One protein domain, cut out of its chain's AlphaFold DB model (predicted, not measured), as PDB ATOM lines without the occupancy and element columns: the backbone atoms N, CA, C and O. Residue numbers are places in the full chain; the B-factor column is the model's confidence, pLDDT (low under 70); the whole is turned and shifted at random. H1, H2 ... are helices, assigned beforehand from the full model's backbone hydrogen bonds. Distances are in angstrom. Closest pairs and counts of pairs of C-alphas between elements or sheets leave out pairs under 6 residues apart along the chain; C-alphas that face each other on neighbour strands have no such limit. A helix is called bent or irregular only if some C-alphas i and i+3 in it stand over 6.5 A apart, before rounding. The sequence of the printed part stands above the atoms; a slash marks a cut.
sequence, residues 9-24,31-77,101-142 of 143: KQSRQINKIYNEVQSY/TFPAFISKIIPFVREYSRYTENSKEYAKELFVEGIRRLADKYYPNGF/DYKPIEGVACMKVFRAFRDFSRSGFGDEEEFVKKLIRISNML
ATOM      1  N   LYS A   9      18.013 -58.224 -29.496       89.75
ATOM      2  CA  LYS A   9      17.959 -58.244 -28.027       89.75
ATOM      3  C   LYS A   9      19.051 -57.368 -27.406       89.75
ATOM      4  O   LYS A   9      18.759 -56.611 -26.481       89.75
ATOM      5  N   GLN A  10      20.283 -57.453 -27.908       90.25
ATOM      6  CA  GLN A  10      21.389 -56.608 -27.454       90.25
ATOM      7  C   GLN A  10      21.124 -55.138 -27.791       90.25
ATOM      8  O   GLN A  10      21.201 -54.307 -26.893       90.25
ATOM      9  N   SER A  11      20.687 -54.820 -29.011       88.56
ATOM     10  CA  SER A  11      20.378 -53.443 -29.420       88.56
ATOM     11  C   SER A  11      19.285 -52.812 -28.556       88.56
ATOM     12  O   SER A  11      19.395 -51.650 -28.161       88.56
ATOM     13  N   ARG A  12      18.246 -53.578 -28.187       88.06
ATOM     14  CA  ARG A  12      17.216 -53.135 -27.228       88.06
ATOM     15  C   ARG A  12      17.794 -52.894 -25.832       88.06
ATOM     16  O   ARG A  12      17.458 -51.895 -25.198       88.06
ATOM     17  N   GLN A  13      18.669 -53.778 -25.354       90.81
ATOM     18  CA  GLN A  13      19.324 -53.619 -24.055       90.81
ATOM     19  C   GLN A  13      20.212 -52.370 -24.016       90.81
ATOM     20  O   GLN A  13      20.138 -51.611 -23.053       90.81
ATOM     21  N   ILE A  14      21.014 -52.142 -25.055       89.69
ATOM     22  CA  ILE A  14      21.897 -50.976 -25.156       89.69
ATOM     23  C   ILE A  14      21.069 -49.699 -25.227       89.69
ATOM     24  O   ILE A  14      21.352 -48.767 -24.491       89.69
ATOM     25  N   ASN A  15      19.999 -49.670 -26.026       87.44
ATOM     26  CA  ASN A  15      19.089 -48.523 -26.073       87.44
ATOM     27  C   ASN A  15      18.487 -48.193 -24.703       87.44
ATOM     28  O   ASN A  15      18.365 -47.019 -24.350       87.44
ATOM     29  N   LYS A  16      18.128 -49.216 -23.918       88.75
ATOM     30  CA  LYS A  16      17.638 -49.023 -22.551       88.75
ATOM     31  C   LYS A  16      18.719 -48.425 -21.650       88.75
ATOM     32  O   LYS A  16      18.435 -47.450 -20.967       88.75
ATOM     33  N   ILE A  17      19.936 -48.975 -21.683       91.06
ATOM     34  CA  ILE A  17      21.075 -48.454 -20.910       91.06
ATOM     35  C   ILE A  17      21.362 -47.013 -21.312       91.06
ATOM     36  O   ILE A  17      21.386 -46.148 -20.450       91.06
ATOM     37  N   TYR A  18      21.514 -46.759 -22.610       88.25
ATOM     38  CA  TYR A  18      21.785 -45.443 -23.165       88.25
ATOM     39  C   TYR A  18      20.800 -44.409 -22.625       88.25
ATOM     40  O   TYR A  18      21.239 -43.387 -22.121       88.25
ATOM     41  N   ASN A  19      19.490 -44.675 -22.696       86.19
ATOM     42  CA  ASN A  19      18.471 -43.726 -22.239       86.19
ATOM     43  C   ASN A  19      18.453 -43.560 -20.716       86.19
ATOM     44  O   ASN A  19      18.138 -42.478 -20.230       86.19
ATOM     45  N   GLU A  20      18.782 -44.618 -19.977       88.81
ATOM     46  CA  GLU A  20      18.873 -44.586 -18.520       88.81
ATOM     47  C   GLU A  20      20.029 -43.700 -18.043       88.81
ATOM     48  O   GLU A  20      19.856 -42.948 -17.086       88.81
ATOM     49  N   VAL A  21      21.172 -43.782 -18.731       88.31
ATOM     50  CA  VAL A  21      22.424 -43.099 -18.377       88.31
ATOM     51  C   VAL A  21      22.716 -41.870 -19.240       88.31
ATOM     52  O   VAL A  21      23.866 -41.471 -19.386       88.31
ATOM     53  N   GLN A  22      21.702 -41.276 -19.867       85.75
ATOM     54  CA  GLN A  22      21.864 -39.938 -20.428       85.75
ATOM     55  C   GLN A  22      21.764 -38.905 -19.312       85.75
ATOM     56  O   GLN A  22      20.855 -38.981 -18.479       85.75
ATOM     57  N   SER A  23      22.645 -37.901 -19.342       79.94
ATOM     58  CA  SER A  23      22.438 -36.715 -18.520       79.94
ATOM     59  C   SER A  23      21.121 -36.037 -18.913       79.94
ATOM     60  O   SER A  23      20.620 -36.150 -20.036       79.94
ATOM     61  N   TYR A  24      20.513 -35.339 -17.960       67.25
ATOM     62  CA  TYR A  24      19.276 -34.606 -18.209       67.25
ATOM     63  C   TYR A  24      19.517 -33.276 -18.937       67.25
ATOM     64  O   TYR A  24      18.528 -32.604 -19.251       67.25
ATOM     65  N   THR A  31      25.975 -38.272 -23.468       85.50
ATOM     66  CA  THR A  31      26.850 -38.576 -22.329       85.50
ATOM     67  C   THR A  31      27.394 -39.998 -22.421       85.50
ATOM     68  O   THR A  31      28.585 -40.233 -22.231       85.50
ATOM     69  N   PHE A  32      26.540 -40.958 -22.786       87.44
ATOM     70  CA  PHE A  32      26.940 -42.355 -22.969       87.44
ATOM     71  C   PHE A  32      28.121 -42.515 -23.955       87.44
ATOM     72  O   PHE A  32      29.153 -43.028 -23.524       87.44
ATOM     73  N   PRO A  33      28.058 -42.052 -25.224       87.62
ATOM     74  CA  PRO A  33      29.221 -42.017 -26.114       87.62
ATOM     75  C   PRO A  33      30.493 -41.415 -25.514       87.62
ATOM     76  O   PRO A  33      31.564 -41.992 -25.710       87.62
ATOM     77  N   ALA A  34      30.401 -40.322 -24.751       90.06
ATOM     78  CA  ALA A  34      31.577 -39.697 -24.145       90.06
ATOM     79  C   ALA A  34      32.301 -40.653 -23.179       90.06
ATOM     80  O   ALA A  34      33.510 -40.855 -23.310       90.06
ATOM     81  N   PHE A  35      31.569 -41.324 -22.286       93.56
ATOM     82  CA  PHE A  35      32.142 -42.335 -21.389       93.56
ATOM     83  C   PHE A  35      32.672 -43.550 -22.150       93.56
ATOM     84  O   PHE A  35      33.804 -43.982 -21.933       93.56
ATOM     85  N   ILE A  36      31.886 -44.086 -23.085       92.50
ATOM     86  CA  ILE A  36      32.285 -45.256 -23.875       92.50
ATOM     87  C   ILE A  36      33.569 -44.985 -24.677       92.50
ATOM     88  O   ILE A  36      34.426 -45.868 -24.755       92.50
ATOM     89  N   SER A  37      33.760 -43.759 -25.180       91.19
ATOM     90  CA  SER A  37      34.985 -43.338 -25.879       91.19
ATOM     91  C   SER A  37      36.248 -43.398 -25.013       91.19
ATOM     92  O   SER A  37      37.347 -43.459 -25.557       91.19
ATOM     93  N   LYS A  38      36.112 -43.374 -23.680       94.75
ATOM     94  CA  LYS A  38      37.229 -43.508 -22.733       94.75
ATOM     95  C   LYS A  38      37.379 -44.926 -22.206       94.75
ATOM     96  O   LYS A  38      38.497 -45.408 -22.063       94.75
ATOM     97  N   ILE A  39      36.267 -45.622 -21.994       96.44
ATOM     98  CA  ILE A  39      36.272 -46.988 -21.464       96.44
ATOM     99  C   ILE A  39      36.814 -47.994 -22.482       96.44
ATOM    100  O   ILE A  39      37.604 -48.860 -22.118       96.44
ATOM    101  N   ILE A  40      36.404 -47.906 -23.752       94.25
ATOM    102  CA  ILE A  40      36.810 -48.896 -24.762       94.25
ATOM    103  C   ILE A  40      38.331 -48.915 -24.973       94.25
ATOM    104  O   ILE A  40      38.894 -50.007 -24.910       94.25
ATOM    105  N   PRO A  41      39.020 -47.772 -25.176       93.50
ATOM    106  CA  PRO A  41      40.476 -47.770 -25.300       93.50
ATOM    107  C   PRO A  41      41.179 -48.343 -24.068       93.50
ATOM    108  O   PRO A  41      42.085 -49.156 -24.224       93.50
ATOM    109  N   PHE A  42      40.719 -47.998 -22.859       95.19
ATOM    110  CA  PHE A  42      41.272 -48.563 -21.627       95.19
ATOM    111  C   PHE A  42      41.163 -50.093 -21.620       95.19
ATOM    112  O   PHE A  42      42.161 -50.784 -21.460       95.19
ATOM    113  N   VAL A  43      39.972 -50.640 -21.884       95.12
ATOM    114  CA  VAL A  43      39.757 -52.098 -21.936       95.12
ATOM    115  C   VAL A  43      40.606 -52.766 -23.018       95.12
ATOM    116  O   VAL A  43      41.108 -53.865 -22.800       95.12
ATOM    117  N   ARG A  44      40.766 -52.128 -24.179       91.75
ATOM    118  CA  ARG A  44      41.512 -52.692 -25.308       91.75
ATOM    119  C   ARG A  44      43.013 -52.791 -25.037       91.75
ATOM    120  O   ARG A  44      43.626 -53.774 -25.440       91.75
ATOM    121  N   GLU A  45      43.594 -51.786 -24.389       90.69
ATOM    122  CA  GLU A  45      45.052 -51.683 -24.246       90.69
ATOM    123  C   GLU A  45      45.577 -52.152 -22.881       90.69
ATOM    124  O   GLU A  45      46.741 -52.534 -22.784       90.69
ATOM    125  N   TYR A  46      44.744 -52.161 -21.832       92.25
ATOM    126  CA  TYR A  46      45.203 -52.368 -20.452       92.25
ATOM    127  C   TYR A  46      46.054 -53.632 -20.262       92.25
ATOM    128  O   TYR A  46      47.113 -53.601 -19.636       92.25
ATOM    129  N   SER A  47      45.604 -54.751 -20.822       88.31
ATOM    130  CA  SER A  47      46.259 -56.053 -20.709       88.31
ATOM    131  C   SER A  47      47.624 -56.136 -21.414       88.31
ATOM    132  O   SER A  47      48.343 -57.116 -21.228       88.31
ATOM    133  N   ARG A  48      47.987 -55.130 -22.218       88.06
ATOM    134  CA  ARG A  48      49.242 -55.053 -22.986       88.06
ATOM    135  C   ARG A  48      50.294 -54.170 -22.334       88.06
ATOM    136  O   ARG A  48      51.451 -54.195 -22.742       88.06
ATOM    137  N   TYR A  49      49.899 -53.371 -21.350       88.94
ATOM    138  CA  TYR A  49      50.824 -52.515 -20.630       88.94
ATOM    139  C   TYR A  49      51.759 -53.334 -19.736       88.94
ATOM    140  O   TYR A  49      51.386 -54.376 -19.192       88.94
ATOM    141  N   THR A  50      52.982 -52.832 -19.556       87.12
ATOM    142  CA  THR A  50      53.892 -53.317 -18.509       87.12
ATOM    143  C   THR A  50      53.314 -52.990 -17.131       87.12
ATOM    144  O   THR A  50      52.439 -52.133 -17.014       87.12
ATOM    145  N   GLU A  51      53.794 -53.642 -16.072       84.00
ATOM    146  CA  GLU A  51      53.205 -53.473 -14.736       84.00
ATOM    147  C   GLU A  51      53.235 -52.012 -14.251       84.00
ATOM    148  O   GLU A  51      52.213 -51.489 -13.813       84.00
ATOM    149  N   ASN A  52      54.351 -51.307 -14.460       83.25
ATOM    150  CA  ASN A  52      54.461 -49.882 -14.129       83.25
ATOM    151  C   ASN A  52      53.511 -49.017 -14.976       83.25
ATOM    152  O   ASN A  52      52.919 -48.062 -14.479       83.25
ATOM    153  N   SER A  53      53.328 -49.355 -16.256       91.19
ATOM    154  CA  SER A  53      52.408 -48.635 -17.141       91.19
ATOM    155  C   SER A  53      50.935 -48.921 -16.832       91.19
ATOM    156  O   SER A  53      50.096 -48.065 -17.103       91.19
ATOM    157  N   LYS A  54      50.600 -50.084 -16.256       92.81
ATOM    158  CA  LYS A  54      49.223 -50.414 -15.857       92.81
ATOM    159  C   LYS A  54      48.725 -49.493 -14.758       92.81
ATOM    160  O   LYS A  54      47.599 -49.022 -14.864       92.81
ATOM    161  N   GLU A  55      49.532 -49.249 -13.727       91.44
ATOM    162  CA  GLU A  55      49.111 -48.395 -12.613       91.44
ATOM    163  C   GLU A  55      48.866 -46.964 -13.091       91.44
ATOM    164  O   GLU A  55      47.769 -46.435 -12.927       91.44
ATOM    165  N   TYR A  56      49.814 -46.412 -13.851       92.44
ATOM    166  CA  TYR A  56      49.659 -45.100 -14.474       92.44
ATOM    167  C   TYR A  56      48.432 -45.017 -15.405       92.44
ATOM    168  O   TYR A  56      47.671 -44.050 -15.376       92.44
ATOM    169  N   ALA A  57      48.178 -46.056 -16.208       93.62
ATOM    170  CA  ALA A  57      47.001 -46.106 -17.073       93.62
ATOM    171  C   ALA A  57      45.680 -46.146 -16.283       93.62
ATOM    172  O   ALA A  57      44.691 -45.570 -16.744       93.62
ATOM    173  N   LYS A  58      45.639 -46.802 -15.111       95.62
ATOM    174  CA  LYS A  58      44.459 -46.768 -14.228       95.62
ATOM    175  C   LYS A  58      44.219 -45.365 -13.699       95.62
ATOM    176  O   LYS A  58      43.084 -44.906 -13.768       95.62
ATOM    177  N   GLU A  59      45.255 -44.699 -13.198       94.50
ATOM    178  CA  GLU A  59      45.142 -43.348 -12.639       94.50
ATOM    179  C   GLU A  59      44.594 -42.367 -13.680       94.50
ATOM    180  O   GLU A  59      43.574 -41.717 -13.440       94.50
ATOM    181  N   LEU A  60      45.189 -42.348 -14.879       95.06
ATOM    182  CA  LEU A  60      44.718 -41.520 -15.993       95.06
ATOM    183  C   LEU A  60      43.274 -41.838 -16.395       95.06
ATOM    184  O   LEU A  60      42.485 -40.938 -16.702       95.06
ATOM    185  N   PHE A  61      42.914 -43.122 -16.419       96.81
ATOM    186  CA  PHE A  61      41.557 -43.544 -16.742       96.81
ATOM    187  C   PHE A  61      40.551 -43.054 -15.694       96.81
ATOM    188  O   PHE A  61      39.536 -42.460 -16.061       96.81
ATOM    189  N   VAL A  62      40.834 -43.271 -14.407       96.50
ATOM    190  CA  VAL A  62      39.968 -42.852 -13.296       96.50
ATOM    191  C   VAL A  62      39.803 -41.337 -13.289       96.50
ATOM    192  O   VAL A  62      38.676 -40.851 -13.220       96.50
ATOM    193  N   GLU A  63      40.887 -40.579 -13.458       96.56
ATOM    194  CA  GLU A  63      40.822 -39.121 -13.557       96.56
ATOM    195  C   GLU A  63      39.926 -38.670 -14.723       96.56
ATOM    196  O   GLU A  63      39.059 -37.805 -14.559       96.56
ATOM    197  N   GLY A  64      40.076 -39.286 -15.899       95.50
ATOM    198  CA  GLY A  64      39.236 -38.994 -17.059       95.50
ATOM    199  C   GLY A  64      37.754 -39.288 -16.813       95.50
ATOM    200  O   GLY A  64      36.892 -38.516 -17.234       95.50
ATOM    201  N   ILE A  65      37.447 -40.378 -16.111       95.88
ATOM    202  CA  ILE A  65      36.078 -40.759 -15.749       95.88
ATOM    203  C   ILE A  65      35.474 -39.785 -14.733       95.88
ATOM    204  O   ILE A  65      34.329 -39.374 -14.927       95.88
ATOM    205  N   ARG A  66      36.236 -39.358 -13.718       94.81
ATOM    206  CA  ARG A  66      35.807 -38.337 -12.747       94.81
ATOM    207  C   ARG A  66      35.468 -37.022 -13.431       94.81
ATOM    208  O   ARG A  66      34.359 -36.529 -13.276       94.81
ATOM    209  N   ARG A  67      36.349 -36.529 -14.309       94.06
ATOM    210  CA  ARG A  67      36.099 -35.301 -15.085       94.06
ATOM    211  C   ARG A  67      34.815 -35.384 -15.913       94.06
ATOM    212  O   ARG A  67      34.087 -34.401 -16.020       94.06
ATOM    213  N   LEU A  68      34.516 -36.545 -16.505       92.62
ATOM    214  CA  LEU A  68      33.255 -36.755 -17.223       92.62
ATOM    215  C   LEU A  68      32.053 -36.797 -16.269       92.62
ATOM    216  O   LEU A  68      30.998 -36.264 -16.608       92.62
ATOM    217  N   ALA A  69      32.191 -37.422 -15.097       92.06
ATOM    218  CA  ALA A  69      31.140 -37.462 -14.087       92.06
ATOM    219  C   ALA A  69      30.820 -36.054 -13.564       92.06
ATOM    220  O   ALA A  69      29.657 -35.665 -13.594       92.06
ATOM    221  N   ASP A  70      31.833 -35.264 -13.216       90.81
ATOM    222  CA  ASP A  70      31.677 -33.879 -12.761       90.81
ATOM    223  C   ASP A  70      31.041 -33.000 -13.842       90.81
ATOM    224  O   ASP A  70      30.145 -32.202 -13.565       90.81
ATOM    225  N   LYS A  71      31.459 -33.188 -15.101       89.62
ATOM    226  CA  LYS A  71      30.918 -32.455 -16.248       89.62
ATOM    227  C   LYS A  71      29.437 -32.765 -16.485       89.62
ATOM    228  O   LYS A  71      28.627 -31.852 -16.595       89.62
ATOM    229  N   TYR A  72      29.080 -34.044 -16.605       88.62
ATOM    230  CA  TYR A  72      27.740 -34.454 -17.044       88.62
ATOM    231  C   TYR A  72      26.747 -34.668 -15.896       88.62
ATOM    232  O   TYR A  72      25.532 -34.632 -16.112       88.62
ATOM    233  N   TYR A  73      27.243 -34.890 -14.681       88.81
ATOM    234  CA  TYR A  73      26.461 -35.183 -13.481       88.81
ATOM    235  C   TYR A  73      26.918 -34.351 -12.272       88.81
ATOM    236  O   TYR A  73      27.104 -34.914 -11.193       88.81
ATOM    237  N   PRO A  74      27.007 -33.010 -12.387       86.38
ATOM    238  CA  PRO A  74      27.471 -32.151 -11.291       86.38
ATOM    239  C   PRO A  74      26.587 -32.240 -10.034       86.38
ATOM    240  O   PRO A  74      27.027 -31.935  -8.934       86.38
ATOM    241  N   ASN A  75      25.335 -32.687 -10.186       86.62
ATOM    242  CA  ASN A  75      24.378 -32.899  -9.094       86.62
ATOM    243  C   ASN A  75      24.116 -34.392  -8.814       86.62
ATOM    244  O   ASN A  75      23.041 -34.760  -8.328       86.62
ATOM    245  N   GLY A  76      25.062 -35.252  -9.192       85.50
ATOM    246  CA  GLY A  76      24.957 -36.700  -9.087       85.50
ATOM    247  C   GLY A  76      24.116 -37.355 -10.188       85.50
ATOM    248  O   GLY A  76      23.371 -36.719 -10.943       85.50
ATOM    249  N   PHE A  77      24.247 -38.678 -10.278       89.62
ATOM    250  CA  PHE A  77      23.509 -39.496 -11.231       89.62
ATOM    251  C   PHE A  77      22.024 -39.597 -10.865       89.62
ATOM    252  O   PHE A  77      21.667 -39.920  -9.731       89.62
ATOM    253  N   ASP A 101      41.238 -59.808 -37.048       81.88
ATOM    254  CA  ASP A 101      39.871 -60.215 -37.370       81.88
ATOM    255  C   ASP A 101      38.922 -60.042 -36.179       81.88
ATOM    256  O   ASP A 101      39.305 -60.144 -35.007       81.88
ATOM    257  N   TYR A 102      37.638 -59.837 -36.474       84.38
ATOM    258  CA  TYR A 102      36.625 -59.799 -35.430       84.38
ATOM    259  C   TYR A 102      36.486 -61.147 -34.731       84.38
ATOM    260  O   TYR A 102      36.112 -62.156 -35.342       84.38
ATOM    261  N   LYS A 103      36.731 -61.146 -33.417       85.12
ATOM    262  CA  LYS A 103      36.498 -62.307 -32.562       85.12
ATOM    263  C   LYS A 103      35.089 -62.215 -31.952       85.12
ATOM    264  O   LYS A 103      34.766 -61.190 -31.354       85.12
ATOM    265  N   PRO A 104      34.258 -63.277 -31.988       85.38
ATOM    266  CA  PRO A 104      32.923 -63.279 -31.367       85.38
ATOM    267  C   PRO A 104      32.896 -62.853 -29.889       85.38
ATOM    268  O   PRO A 104      31.909 -62.289 -29.414       85.38
ATOM    269  N   ILE A 105      33.999 -63.081 -29.165       89.88
ATOM    270  CA  ILE A 105      34.172 -62.651 -27.773       89.88
ATOM    271  C   ILE A 105      34.082 -61.126 -27.602       89.88
ATOM    272  O   ILE A 105      33.672 -60.661 -26.540       89.88
ATOM    273  N   GLU A 106      34.380 -60.337 -28.636       90.69
ATOM    274  CA  GLU A 106      34.324 -58.874 -28.578       90.69
ATOM    275  C   GLU A 106      32.899 -58.363 -28.367       90.69
ATOM    276  O   GLU A 106      32.688 -57.435 -27.591       90.69
ATOM    277  N   GLY A 107      31.895 -59.018 -28.957       90.50
ATOM    278  CA  GLY A 107      30.488 -58.705 -28.698       90.50
ATOM    279  C   GLY A 107      30.091 -58.963 -27.249       90.50
ATOM    280  O   GLY A 107      29.373 -58.167 -26.637       90.50
ATOM    281  N   VAL A 108      30.607 -60.044 -26.663       92.31
ATOM    282  CA  VAL A 108      30.399 -60.365 -25.246       92.31
ATOM    283  C   VAL A 108      31.106 -59.344 -24.351       92.31
ATOM    284  O   VAL A 108      30.499 -58.850 -23.398       92.31
ATOM    285  N   ALA A 109      32.355 -58.998 -24.665       94.44
ATOM    286  CA  ALA A 109      33.148 -58.011 -23.940       94.44
ATOM    287  C   ALA A 109      32.498 -56.622 -23.986       94.44
ATOM    288  O   ALA A 109      32.307 -56.001 -22.943       94.44
ATOM    289  N   CYS A 110      32.053 -56.176 -25.161       94.06
ATOM    290  CA  CYS A 110      31.370 -54.900 -25.333       94.06
ATOM    291  C   CYS A 110      30.080 -54.825 -24.496       94.06
ATOM    292  O   CYS A 110      29.859 -53.874 -23.745       94.06
ATOM    293  N   MET A 111      29.259 -55.884 -24.513       94.31
ATOM    294  CA  MET A 111      28.067 -55.946 -23.659       94.31
ATOM    295  C   MET A 111      28.402 -55.925 -22.162       94.31
ATOM    296  O   MET A 111      27.641 -55.352 -21.379       94.31
ATOM    297  N   LYS A 112      29.512 -56.545 -21.742       96.50
ATOM    298  CA  LYS A 112      29.993 -56.482 -20.353       96.50
ATOM    299  C   LYS A 112      30.441 -55.065 -19.985       96.50
ATOM    300  O   LYS A 112      30.076 -54.616 -18.905       96.50
ATOM    301  N   VAL A 113      31.116 -54.349 -20.887       96.75
ATOM    302  CA  VAL A 113      31.493 -52.937 -20.702       96.75
ATOM    303  C   VAL A 113      30.262 -52.061 -20.492       96.75
ATOM    304  O   VAL A 113      30.181 -51.347 -19.497       96.75
ATOM    305  N   PHE A 114      29.260 -52.157 -21.368       95.06
ATOM    306  CA  PHE A 114      28.044 -51.347 -21.244       95.06
ATOM    307  C   PHE A 114      27.276 -51.620 -19.948       95.06
ATOM    308  O   PHE A 114      26.720 -50.702 -19.346       95.06
ATOM    309  N   ARG A 115      27.257 -52.875 -19.489       96.00
ATOM    310  CA  ARG A 115      26.645 -53.244 -18.205       96.00
ATOM    311  C   ARG A 115      27.461 -52.740 -17.017       96.00
ATOM    312  O   ARG A 115      26.864 -52.206 -16.093       96.00
ATOM    313  N   ALA A 116      28.788 -52.863 -17.063       97.31
ATOM    314  CA  ALA A 116      29.671 -52.337 -16.027       97.31
ATOM    315  C   ALA A 116      29.515 -50.818 -15.892       97.31
ATOM    316  O   ALA A 116      29.364 -50.330 -14.778       97.31
ATOM    317  N   PHE A 117      29.448 -50.094 -17.015       96.31
ATOM    318  CA  PHE A 117      29.200 -48.655 -17.007       96.31
ATOM    319  C   PHE A 117      27.842 -48.312 -16.391       96.31
ATOM    320  O   PHE A 117      27.777 -47.460 -15.515       96.31
ATOM    321  N   ARG A 118      26.767 -49.014 -16.776       95.06
ATOM    322  CA  ARG A 118      25.442 -48.829 -16.158       95.06
ATOM    323  C   ARG A 118      25.495 -49.008 -14.639       95.06
ATOM    324  O   ARG A 118      24.913 -48.206 -13.917       95.06
ATOM    325  N   ASP A 119      26.130 -50.075 -14.166       95.69
ATOM    326  CA  ASP A 119      26.193 -50.383 -12.733       95.69
ATOM    327  C   ASP A 119      27.008 -49.324 -11.976       95.69
ATOM    328  O   ASP A 119      26.591 -48.889 -10.907       95.69
ATOM    329  N   PHE A 120      28.094 -48.836 -12.578       95.88
ATOM    330  CA  PHE A 120      28.892 -47.728 -12.058       95.88
ATOM    331  C   PHE A 120      28.124 -46.394 -12.042       95.88
ATOM    332  O   PHE A 120      28.165 -45.661 -11.060       95.88
ATOM    333  N   SER A 121      27.338 -46.086 -13.079       93.81
ATOM    334  CA  SER A 121      26.450 -44.917 -13.048       93.81
ATOM    335  C   SER A 121      25.419 -45.036 -11.921       93.81
ATOM    336  O   SER A 121      25.189 -44.083 -11.184       93.81
ATOM    337  N   ARG A 122      24.826 -46.224 -11.731       92.81
ATOM    338  CA  ARG A 122      23.838 -46.482 -10.669       92.81
ATOM    339  C   ARG A 122      24.399 -46.375  -9.255       92.81
ATOM    340  O   ARG A 122      23.625 -46.053  -8.361       92.81
ATOM    341  N   SER A 123      25.694 -46.614  -9.053       92.81
ATOM    342  CA  SER A 123      26.352 -46.354  -7.767       92.81
ATOM    343  C   SER A 123      26.638 -44.865  -7.534       92.81
ATOM    344  O   SER A 123      27.298 -44.515  -6.562       92.81
ATOM    345  N   GLY A 124      26.156 -43.978  -8.413       91.31
ATOM    346  CA  GLY A 124      26.431 -42.547  -8.332       91.31
ATOM    347  C   GLY A 124      27.879 -42.208  -8.664       91.31
ATOM    348  O   GLY A 124      28.362 -41.184  -8.199       91.31
ATOM    349  N   PHE A 125      28.562 -43.062  -9.437       92.31
ATOM    350  CA  PHE A 125      29.992 -42.963  -9.738       92.31
ATOM    351  C   PHE A 125      30.919 -43.134  -8.519       92.31
ATOM    352  O   PHE A 125      32.095 -42.808  -8.604       92.31
ATOM    353  N   GLY A 126      30.423 -43.677  -7.399       88.56
ATOM    354  CA  GLY A 126      31.211 -43.840  -6.168       88.56
ATOM    355  C   GLY A 126      32.030 -45.133  -6.068       88.56
ATOM    356  O   GLY A 126      32.939 -45.213  -5.250       88.56
ATOM    357  N   ASP A 127      31.729 -46.147  -6.884       92.81
ATOM    358  CA  ASP A 127      32.365 -47.479  -6.812       92.81
ATOM    359  C   ASP A 127      33.395 -47.678  -7.940       92.81
ATOM    360  O   ASP A 127      33.255 -48.529  -8.826       92.81
ATOM    361  N   GLU A 128      34.393 -46.794  -7.969       94.31
ATOM    362  CA  GLU A 128      35.407 -46.738  -9.030       94.31
ATOM    363  C   GLU A 128      36.310 -47.971  -9.042       94.31
ATOM    364  O   GLU A 128      36.617 -48.499 -10.111       94.31
ATOM    365  N   GLU A 129      36.711 -48.460  -7.867       94.50
ATOM    366  CA  GLU A 129      37.614 -49.604  -7.744       94.50
ATOM    367  C   GLU A 129      36.985 -50.871  -8.342       94.50
ATOM    368  O   GLU A 129      37.592 -51.535  -9.191       94.50
ATOM    369  N   GLU A 130      35.735 -51.183  -7.984       96.62
ATOM    370  CA  GLU A 130      35.031 -52.338  -8.545       96.62
ATOM    371  C   GLU A 130      34.737 -52.143 -10.039       96.62
ATOM    372  O   GLU A 130      34.788 -53.104 -10.818       96.62
ATOM    373  N   PHE A 131      34.466 -50.909 -10.479       97.69
ATOM    374  CA  PHE A 131      34.305 -50.606 -11.899       97.69
ATOM    375  C   PHE A 131      35.589 -50.901 -12.686       97.69
ATOM    376  O   PHE A 131      35.548 -51.677 -13.646       97.69
ATOM    377  N   VAL A 132      36.737 -50.380 -12.248       97.69
ATOM    378  CA  VAL A 132      38.047 -50.633 -12.866       97.69
ATOM    379  C   VAL A 132      38.372 -52.125 -12.854       97.69
ATOM    380  O   VAL A 132      38.733 -52.689 -13.888       97.69
ATOM    381  N   LYS A 133      38.153 -52.815 -11.732       97.25
ATOM    382  CA  LYS A 133      38.370 -54.265 -11.616       97.25
ATOM    383  C   LYS A 133      37.545 -55.063 -12.628       97.25
ATOM    384  O   LYS A 133      38.054 -56.014 -13.229       97.25
ATOM    385  N   LYS A 134      36.283 -54.683 -12.866       97.94
ATOM    386  CA  LYS A 134      35.444 -55.285 -13.919       97.94
ATOM    387  C   LYS A 134      36.022 -55.035 -15.311       97.94
ATOM    388  O   LYS A 134      36.060 -55.972 -16.107       97.94
ATOM    389  N   LEU A 135      36.489 -53.822 -15.605       97.62
ATOM    390  CA  LEU A 135      37.096 -53.490 -16.898       97.62
ATOM    391  C   LEU A 135      38.393 -54.266 -17.147       97.62
ATOM    392  O   LEU A 135      38.569 -54.805 -18.237       97.62
ATOM    393  N   ILE A 136      39.244 -54.415 -16.131       96.38
ATOM    394  CA  ILE A 136      40.475 -55.216 -16.203       96.38
ATOM    395  C   ILE A 136      40.152 -56.683 -16.491       96.38
ATOM    396  O   ILE A 136      40.749 -57.290 -17.376       96.38
ATOM    397  N   ARG A 137      39.157 -57.258 -15.799       96.44
ATOM    398  CA  ARG A 137      38.691 -58.623 -16.090       96.44
ATOM    399  C   ARG A 137      38.240 -58.764 -17.542       96.44
ATOM    400  O   ARG A 137      38.539 -59.776 -18.158       96.44
ATOM    401  N   ILE A 138      37.536 -57.768 -18.089       96.38
ATOM    402  CA  ILE A 138      37.111 -57.773 -19.497       96.38
ATOM    403  C   ILE A 138      38.321 -57.665 -20.433       96.38
ATOM    404  O   ILE A 138      38.371 -58.402 -21.411       96.38
ATOM    405  N   SER A 139      39.290 -56.802 -20.127       94.31
ATOM    406  CA  SER A 139      40.537 -56.662 -20.892       94.31
ATOM    407  C   SER A 139      41.294 -57.991 -20.974       94.31
ATOM    408  O   SER A 139      41.648 -58.450 -22.056       94.31
ATOM    409  N   ASN A 140      41.420 -58.690 -19.845       92.38
ATOM    410  CA  ASN A 140      42.081 -59.993 -19.781       92.38
ATOM    411  C   ASN A 140      41.330 -61.100 -20.542       92.38
ATOM    412  O   ASN A 140      41.952 -62.076 -20.932       92.38
ATOM    413  N   MET A 141      40.015 -60.972 -20.774       91.12
ATOM    414  CA  MET A 141      39.261 -61.919 -21.613       91.12
ATOM    415  C   MET A 141      39.571 -61.781 -23.113       91.12
ATOM    416  O   MET A 141      39.143 -62.628 -23.897       91.12
ATOM    417  N   LEU A 142      40.193 -60.674 -23.530       88.00
ATOM    418  CA  LEU A 142      40.450 -60.350 -24.937       88.00
ATOM    419  C   LEU A 142      41.845 -60.785 -25.411       88.00
ATOM    420  O   LEU A 142      42.064 -60.838 -26.628       88.00
TER     421      LEU A 142
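Overview. This is residues 9 to 24, 31 to 77 and 101 to 142 of the 143 residues of an uncharacterized protein of Bacteroides sp. OM05-10AA (UniProt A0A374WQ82). A hairpin of two long helices, H3 and H2, crosses one side of a layer of three helices, H1, H4 and H5, set side by side in that order. H2 packs steeply across H5, H3 runs alongside H2, and H4 and H5 form a second hairpin, with H1 at the far side of H4. The printed part has 105 residues with five named helices, H1 to H5 in order along the chain, and no named strand; its class is all helix. It is compact, with a radius of gyration of the C-alphas of 13.6 A, and rounded, spanning 39 by 33 by 19 A.

Arrangement. H3, residues 51 to 72, is the longest helix. It touches H2, residues 31 to 48, closest at the C-alphas of Lys 54 and Tyr 46, 6.4 A apart; the two form a helical hairpin at a shallow tilt of 3 degrees, opposite ways. Residues 39 to 47 of H2 touch residues 135 to 140 of H5, residues 128 to 140, at a steep tilt of 55 degrees; the closest C-alphas, of Val 43 and Ser 139, are 4.7 A apart. H3 and H5 are close but not clearly touching, with the C-alphas of Val 62 and Glu 128 closest at 7.4 A. H5 and H4, residues 105 to 122, form the other helical hairpin, at a shallow tilt of 1 degree; their closest C-alphas, of Ile 138 and Ala 109, are 6.0 A apart. H2 and H4 only just touch, with 3 pairs of C-alphas within 8 A, the closest being those of Ile 39 and Val 113, 7.7 A apart. Residues 111 to 118 of H4 touch H1, residues 9 to 20, at a shallow tilt of 25 degrees, the same way; the closest C-alphas, of Arg 118 and Ile 17, are 6.5 A apart. H1 is apart from H3 and H5. Every O i to N i+4 pair is within hydrogen-bond range in H1, H4 and H5, against 17 of 18 in H3 and 9 of 14 in H2.

Along the chain. H3 measures 31.9 A from C-alpha 51 at (53.205, -53.473, -14.736) to C-alpha 72. H2 measures 27.8 A and is irregular, with C-alphas 44 and 47 lying 7.4 A apart. H4 measures 25.7 A, H5 18.3 A and H1 16.7 A. H1 begins at C-alpha 9 at (17.959, -58.244, -28.027), and H5 ends at C-alpha 140 at (42.081, -59.993, -19.781).

Size, cuts and confidence. The two C-alphas farthest apart, of Asn 75 and Asp 101, are 42.3 A from each other. Residues 25 to 30 and 78 to 100 are not printed; the gaps are 9.5 A from C-alpha 24 to 31 and 37.2 A from C-alpha 77 to 101. The links H2 to H3 and H4 to H5 are tight. Mean pLDDT of the printed part is 91.5, and residue 24 alone is under 70.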